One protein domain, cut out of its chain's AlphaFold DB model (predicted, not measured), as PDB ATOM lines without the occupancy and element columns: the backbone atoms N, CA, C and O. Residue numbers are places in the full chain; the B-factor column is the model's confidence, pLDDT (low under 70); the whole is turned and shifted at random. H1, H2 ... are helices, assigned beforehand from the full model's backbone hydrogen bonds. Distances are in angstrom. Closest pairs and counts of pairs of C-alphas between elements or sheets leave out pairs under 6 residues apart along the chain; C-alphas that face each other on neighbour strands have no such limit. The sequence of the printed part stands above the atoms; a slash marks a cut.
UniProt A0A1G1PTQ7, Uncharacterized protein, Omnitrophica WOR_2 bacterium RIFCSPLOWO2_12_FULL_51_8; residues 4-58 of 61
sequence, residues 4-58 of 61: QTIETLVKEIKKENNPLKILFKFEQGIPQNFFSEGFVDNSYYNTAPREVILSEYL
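This is residues 4 to 58 of the 61 residues of an uncharacterized protein of Omnitrophica WOR_2 bacterium RIFCSPLOWO2_12_FULL_51_8 (UniProt A0A1G1PTQ7). A helical hairpin, H1 and H2 side by side, makes a small head, and a long tail leads away from it and folds round into an open hook. Residues 36 to 58 of this tail stand free, with the short helices H4 and H5. The printed part has 55 residues, all helix by class, with five named helices, H1 to H5, and no named strand. It is extended, with a radius of gyration of the C-alphas of 16.6 A and spans of 42 by 29 by 16 A.

H1, residues 4 to 13, begins at C-alpha 4 (14.469, -9.273, 33.974) and is 14.4 A long. H2, residues 19 to 29, is 15.2 A long. H3, residues 33 to 36, H4, residues 43 to 46, and H5, residues 54 to 57, have four residues each; C-alpha 57 is at (-6.740, -43.897, 27.335).

H1 and H2 touch as a helical hairpin, at a shallow tilt of 17 degrees, opposite ways; their closest C-alphas, of Ile 13 and Ile 22, are 6.0 A apart. H2 and H3 are only just apart, at 8.4 A. H4 and H5 touch no helix. Every O i to N i+4 pair is within hydrogen-bond range in H1 and H2; H3, H4 and H5 are too short for one.

The C-alphas of Gln 4 and Ser 55, the two farthest apart, are 46.1 A apart. The printed part has no cut, and no link is long. Residues 36 to 50 have pLDDT under 70.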
ATOM      1  N   GLN A   4      14.947 -10.257  34.944       83.50
ATOM      2  CA  GLN A   4      14.469  -9.273  33.974       83.50
ATOM      3  C   GLN A   4      14.234  -9.863  32.572       83.50
ATOM      4  O   GLN A   4      13.262  -9.504  31.902       83.50
ATOM      5  N   THR A   5      15.080 -10.800  32.135       78.94
ATOM      6  CA  THR A   5      14.948 -11.474  30.833       78.94
ATOM      7  C   THR A   5      13.695 -12.345  30.804       78.94
ATOM      8  O   THR A   5      12.937 -12.313  29.840       78.94
ATOM      9  N   ILE A   6      13.422 -13.054  31.905       83.94
ATOM     10  CA  ILE A   6      12.234 -13.905  32.053       83.94
ATOM     11  C   ILE A   6      10.958 -13.058  32.060       83.94
ATOM     12  O   ILE A   6      10.005 -13.369  31.350       83.94
ATOM     13  N   GLU A   7      10.930 -11.963  32.821       87.75
ATOM     14  CA  GLU A   7       9.757 -11.083  32.886       87.75
ATOM     15  C   GLU A   7       9.418 -10.452  31.529       87.75
ATOM     16  O   GLU A   7       8.241 -10.296  31.193       87.75
ATOM     17  N   THR A   8      10.438 -10.116  30.738       88.12
ATOM     18  CA  THR A   8      10.264  -9.593  29.377       88.12
ATOM     19  C   THR A   8       9.708 -10.671  28.448       88.12
ATOM     20  O   THR A   8       8.693 -10.446  27.790       88.12
ATOM     21  N   LEU A   9      10.286 -11.875  28.480       87.81
ATOM     22  CA  LEU A   9       9.839 -13.014  27.678       87.81
ATOM     23  C   LEU A   9       8.371 -13.382  27.963       87.81
ATOM     24  O   LEU A   9       7.570 -13.554  27.047       87.81
ATOM     25  N   VAL A  10       7.987 -13.429  29.243       88.12
ATOM     26  CA  VAL A  10       6.610 -13.729  29.665       88.12
ATOM     27  C   VAL A  10       5.629 -12.666  29.165       88.12
ATOM     28  O   VAL A  10       4.516 -13.000  28.763       88.12
ATOM     29  N   LYS A  11       6.014 -11.383  29.165       90.75
ATOM     30  CA  LYS A  11       5.169 -10.303  28.628       90.75
ATOM     31  C   LYS A  11       4.970 -10.420  27.117       90.75
ATOM     32  O   LYS A  11       3.870 -10.134  26.646       90.75
ATOM     33  N   GLU A  12       6.002 -10.827  26.382       87.00
ATOM     34  CA  GLU A  12       5.935 -11.030  24.929       87.00
ATOM     35  C   GLU A  12       5.074 -12.242  24.557       87.00
ATOM     36  O   GLU A  12       4.233 -12.143  23.666       87.00
ATOM     37  N   ILE A  13       5.219 -13.351  25.284       90.38
ATOM     38  CA  ILE A  13       4.480 -14.593  25.020       90.38
ATOM     39  C   ILE A  13       3.005 -14.471  25.412       90.38
ATOM     40  O   ILE A  13       2.148 -14.991  24.711       90.38
ATOM     41  N   LYS A  14       2.673 -13.737  26.484       89.62
ATOM     42  CA  LYS A  14       1.280 -13.566  26.951       89.62
ATOM     43  C   LYS A  14       0.314 -13.013  25.898       89.62
ATOM     44  O   LYS A  14      -0.893 -13.141  26.075       89.62
ATOM     45  N   LYS A  15       0.821 -12.344  24.861       89.12
ATOM     46  CA  LYS A  15       0.015 -11.748  23.785       89.12
ATOM     47  C   LYS A  15      -0.013 -12.597  22.510       89.12
ATOM     48  O   LYS A  15      -0.717 -12.232  21.574       89.12
ATOM     49  N   GLU A  16       0.756 -13.681  22.453       89.19
ATOM     50  CA  GLU A  16       0.906 -14.525  21.271       89.19
ATOM     51  C   GLU A  16       0.146 -15.840  21.466       89.19
ATOM     52  O   GLU A  16       0.255 -16.482  22.505       89.19
ATOM     53  N   ASN A  17      -0.620 -16.237  20.451       90.19
ATOM     54  CA  ASN A  17      -1.368 -17.500  20.448       90.19
ATOM     55  C   ASN A  17      -0.770 -18.514  19.468       90.19
ATOM     56  O   ASN A  17      -1.103 -19.694  19.535       90.19
ATOM     57  N   ASN A  18       0.091 -18.077  18.538       92.88
ATOM     58  CA  ASN A  18       0.713 -18.984  17.587       92.88
ATOM     59  C   ASN A  18       1.856 -19.771  18.263       92.88
ATOM     60  O   ASN A  18       2.882 -19.177  18.607       92.88
ATOM     61  N   PRO A  19       1.740 -21.103  18.384       88.62
ATOM     62  CA  PRO A  19       2.712 -21.923  19.102       88.62
ATOM     63  C   PRO A  19       4.115 -21.899  18.476       88.62
ATOM     64  O   PRO A  19       5.102 -21.932  19.205       88.62
ATOM     65  N   LEU A  20       4.231 -21.766  17.150       92.00
ATOM     66  CA  LEU A  20       5.536 -21.685  16.477       92.00
ATOM     67  C   LEU A  20       6.249 -20.367  16.778       92.00
ATOM     68  O   LEU A  20       7.463 -20.337  16.962       92.00
ATOM     69  N   LYS A  21       5.494 -19.268  16.871       89.88
ATOM     70  CA  LYS A  21       6.062 -17.967  17.247       89.88
ATOM     71  C   LYS A  21       6.497 -17.946  18.706       89.88
ATOM     72  O   LYS A  21       7.532 -17.364  19.017       89.88
ATOM     73  N   ILE A  22       5.734 -18.596  19.584       90.44
ATOM     74  CA  ILE A  22       6.102 -18.767  20.991       90.44
ATOM     75  C   ILE A  22       7.413 -19.551  21.096       90.44
ATOM     76  O   ILE A  22       8.331 -19.097  21.777       90.44
ATOM     77  N   LEU A  23       7.537 -20.674  20.380       87.69
ATOM     78  CA  LEU A  23       8.769 -21.467  20.339       87.69
ATOM     79  C   LEU A  23       9.958 -20.638  19.845       87.69
ATOM     80  O   LEU A  23      10.982 -20.579  20.517       87.69
ATOM     81  N   PHE A  24       9.794 -19.922  18.732       89.19
ATOM     82  CA  PHE A  24      10.836 -19.043  18.208       89.19
ATOM     83  C   PHE A  24      11.281 -17.999  19.245       89.19
ATOM     84  O   PHE A  24      12.470 -17.757  19.426       89.19
ATOM     85  N   LYS A  25      10.340 -17.400  19.983       88.69
ATOM     86  CA  LYS A  25      10.657 -16.455  21.065       88.69
ATOM     87  C   LYS A  25      11.438 -17.108  22.203       88.69
ATOM     88  O   LYS A  25      12.355 -16.482  22.733       88.69
ATOM     89  N   PHE A  26      11.112 -18.347  22.556       86.06
ATOM     90  CA  PHE A  26      11.872 -19.121  23.531       86.06
ATOM     91  C   PHE A  26      13.299 -19.410  23.053       86.06
ATOM     92  O   PHE A  26      14.228 -19.159  23.812       86.06
ATOM     93  N   GLU A  27      13.490 -19.852  21.810       85.00
ATOM     94  CA  GLU A  27      14.821 -20.136  21.245       85.00
ATOM     95  C   GLU A  27      15.703 -18.883  21.136       85.00
ATOM     96  O   GLU A  27      16.916 -18.955  21.306       85.00
ATOM     97  N   GLN A  28      15.110 -17.712  20.886       85.75
ATOM     98  CA  GLN A  28      15.845 -16.443  20.850       85.75
ATOM     99  C   GLN A  28      16.183 -15.909  22.251       85.75
ATOM    100  O   GLN A  28      17.220 -15.276  22.447       85.75
ATOM    101  N   GLY A  29      15.282 -16.100  23.219       82.62
ATOM    102  CA  GLY A  29      15.396 -15.520  24.559       82.62
ATOM    103  C   GLY A  29      16.047 -16.430  25.599       82.62
ATOM    104  O   GLY A  29      16.408 -15.952  26.677       82.62
ATOM    105  N   ILE A  30      16.184 -17.723  25.306       84.12
ATOM    106  CA  ILE A  30      16.792 -18.718  26.184       84.12
ATOM    107  C   ILE A  30      18.017 -19.309  25.477       84.12
ATOM    108  O   ILE A  30      17.911 -19.750  24.337       84.12
ATOM    109  N   PRO A  31      19.183 -19.353  26.141       83.31
ATOM    110  CA  PRO A  31      20.372 -19.982  25.582       83.31
ATOM    111  C   PRO A  31      20.144 -21.451  25.187       83.31
ATOM    112  O   PRO A  31      19.525 -22.210  25.934       83.31
ATOM    113  N   GLN A  32      20.691 -21.868  24.037       77.19
ATOM    114  CA  GLN A  32      20.467 -23.202  23.457       77.19
ATOM    115  C   GLN A  32      20.825 -24.356  24.411       77.19
ATOM    116  O   GLN A  32      20.207 -25.418  24.355       77.19
ATOM    117  N   ASN A  33      21.778 -24.141  25.324       76.00
ATOM    118  CA  ASN A  33      22.196 -25.139  26.307       76.00
ATOM    119  C   ASN A  33      21.072 -25.556  27.276       76.00
ATOM    120  O   ASN A  33      21.059 -26.690  27.745       76.00
ATOM    121  N   PHE A  34      20.075 -24.694  27.510       71.62
ATOM    122  CA  PHE A  34      18.883 -25.060  28.286       71.62
ATOM    123  C   PHE A  34      17.977 -26.059  27.558       71.62
ATOM    124  O   PHE A  34      17.220 -26.777  28.206       71.62
ATOM    125  N   PHE A  35      18.041 -26.116  26.226       74.00
ATOM    126  CA  PHE A  35      17.243 -27.041  25.422       74.00
ATOM    127  C   PHE A  35      17.970 -28.364  25.154       74.00
ATOM    128  O   PHE A  35      17.318 -29.371  24.892       74.00
ATOM    129  N   SER A  36      19.304 -28.391  25.236       68.25
ATOM    130  CA  SER A  36      20.105 -29.592  24.964       68.25
ATOM    131  C   SER A  36      20.300 -30.503  26.177       68.25
ATOM    132  O   SER A  36      20.403 -31.715  26.010       68.25
ATOM    133  N   GLU A  37      20.343 -29.958  27.394       60.09
ATOM    134  CA  GLU A  37      20.716 -30.732  28.592       60.09
ATOM    135  C   GLU A  37      19.536 -31.510  29.216       60.09
ATOM    136  O   GLU A  37      19.737 -32.480  29.938       60.09
ATOM    137  N   GLY A  38      18.285 -31.155  28.894       55.28
ATOM    138  CA  GLY A  38      17.091 -31.729  29.534       55.28
ATOM    139  C   GLY A  38      16.570 -33.057  28.963       55.28
ATOM    140  O   GLY A  38      15.742 -33.701  29.602       55.28
ATOM    141  N   PHE A  39      17.018 -33.491  27.782       53.09
ATOM    142  CA  PHE A  39      16.502 -34.714  27.137       53.09
ATOM    143  C   PHE A  39      17.420 -35.933  27.278       53.09
ATOM    144  O   PHE A  39      16.957 -37.063  27.137       53.09
ATOM    145  N   VAL A  40      18.704 -35.723  27.574       53.00
ATOM    146  CA  VAL A  40      19.708 -36.798  27.562       53.00
ATOM    147  C   VAL A  40      19.725 -37.577  28.888       53.00
ATOM    148  O   VAL A  40      19.800 -38.801  28.860       53.00
ATOM    149  N   ASP A  41      19.512 -36.909  30.029       50.62
ATOM    150  CA  ASP A  41      19.566 -37.535  31.368       50.62
ATOM    151  C   ASP A  41      18.199 -37.919  31.961       50.62
ATOM    152  O   ASP A  41      18.112 -38.470  33.062       50.62
ATOM    153  N   ASN A  42      17.098 -37.684  31.244       54.34
ATOM    154  CA  ASN A  42      15.800 -38.190  31.676       54.34
ATOM    155  C   ASN A  42      15.709 -39.689  31.364       54.34
ATOM    156  O   ASN A  42      15.342 -40.098  30.259       54.34
ATOM    157  N   SER A  43      15.974 -40.519  32.373       53.25
ATOM    158  CA  SER A  43      15.734 -41.969  32.342       53.25
ATOM    159  C   SER A  43      14.309 -42.326  31.896       53.25
ATOM    160  O   SER A  43      14.098 -43.388  31.332       53.25
ATOM    161  N   TYR A  44      13.345 -41.410  32.053       55.28
ATOM    162  CA  TYR A  44      11.974 -41.547  31.561       55.28
ATOM    163  C   TYR A  44      11.832 -41.535  30.023       55.28
ATOM    164  O   TYR A  44      10.824 -42.027  29.511       55.28
ATOM    165  N   TYR A  45      12.783 -40.970  29.270       53.47
ATOM    166  CA  TYR A  45      12.755 -40.944  27.796       53.47
ATOM    167  C   TYR A  45      13.679 -41.986  27.148       53.47
ATOM    168  O   TYR A  45      13.439 -42.351  26.001       53.47
ATOM    169  N   ASN A  46      14.692 -42.487  27.868       52.44
ATOM    170  CA  ASN A  46      15.770 -43.305  27.294       52.44
ATOM    171  C   ASN A  46      15.743 -44.802  27.656       52.44
ATOM    172  O   ASN A  46      16.601 -45.545  27.180       52.44
ATOM    173  N   THR A  47      14.789 -45.299  28.451       56.47
ATOM    174  CA  THR A  47      14.695 -46.738  28.761       56.47
ATOM    175  C   THR A  47      13.476 -47.389  28.101       56.47
ATOM    176  O   THR A  47      12.369 -47.384  28.627       56.47
ATOM    177  N   ALA A  48      13.745 -48.012  26.950       60.31
ATOM    178  CA  ALA A  48      12.898 -48.945  26.200       60.31
ATOM    179  C   ALA A  48      11.732 -48.359  25.362       60.31
ATOM    180  O   ALA A  48      11.114 -47.357  25.731       60.31
ATOM    181  N   PRO A  49      11.402 -48.992  24.213       63.69
ATOM    182  CA  PRO A  49      10.173 -48.702  23.485       63.69
ATOM    183  C   PRO A  49       8.978 -48.970  24.406       63.69
ATOM    184  O   PRO A  49       8.746 -50.101  24.824       63.69
ATOM    185  N   ARG A  50       8.233 -47.915  24.757       63.09
ATOM    186  CA  ARG A  50       6.997 -48.051  25.529       63.09
ATOM    187  C   ARG A  50       5.937 -48.701  24.651       63.09
ATOM    188  O   ARG A  50       5.473 -48.091  23.690       63.09
ATOM    189  N   GLU A  51       5.532 -49.914  25.000       73.06
ATOM    190  CA  GLU A  51       4.270 -50.469  24.525       73.06
ATOM    191  C   GLU A  51       3.141 -49.598  25.093       73.06
ATOM    192  O   GLU A  51       2.957 -49.500  26.306       73.06
ATOM    193  N   VAL A  52       2.436 -48.879  24.218       73.75
ATOM    194  CA  VAL A  52       1.311 -48.021  24.602       73.75
ATOM    195  C   VAL A  52       0.023 -48.792  24.361       73.75
ATOM    196  O   VAL A  52      -0.345 -49.070  23.219       73.75
ATOM    197  N   ILE A  53      -0.687 -49.109  25.440       78.44
ATOM    198  CA  ILE A  53      -1.999 -49.749  25.374       78.44
ATOM    199  C   ILE A  53      -3.052 -48.648  25.207       78.44
ATOM    200  O   ILE A  53      -3.482 -48.008  26.163       78.44
ATOM    201  N   LEU A  54      -3.468 -48.408  23.962       75.25
ATOM    202  CA  LEU A  54      -4.422 -47.346  23.615       75.25
ATOM    203  C   LEU A  54      -5.781 -47.492  24.323       75.25
ATOM    204  O   LEU A  54      -6.461 -46.492  24.540       75.25
ATOM    205  N   SER A  55      -6.165 -48.709  24.723       77.69
ATOM    206  CA  SER A  55      -7.411 -48.957  25.456       77.69
ATOM    207  C   SER A  55      -7.440 -48.344  26.858       77.69
ATOM    208  O   SER A  55      -8.524 -48.042  27.342       77.69
ATOM    209  N   GLU A  56      -6.287 -48.090  27.484       71.56
ATOM    210  CA  GLU A  56      -6.198 -47.420  28.797       71.56
ATOM    211  C   GLU A  56      -6.630 -45.945  28.718       71.56
ATOM    212  O   GLU A  56      -7.195 -45.391  29.656       71.56
ATOM    213  N   TYR A  57      -6.405 -45.305  27.569       78.81
ATOM    214  CA  TYR A  57      -6.740 -43.897  27.335       78.81
ATOM    215  C   TYR A  57      -8.161 -43.704  26.800       78.81
ATOM    216  O   TYR A  57      -8.657 -42.579  26.748       78.81
ATOM    217  N   LEU A  58      -8.831 -44.794  26.411       75.38
ATOM    218  CA  LEU A  58     -10.222 -44.786  25.955       75.38
ATOM    219  C   LEU A  58     -11.232 -44.781  27.110       75.38
ATOM    220  O   LEU A  58     -12.433 -44.877  26.856       75.38
TER     221      LEU A  58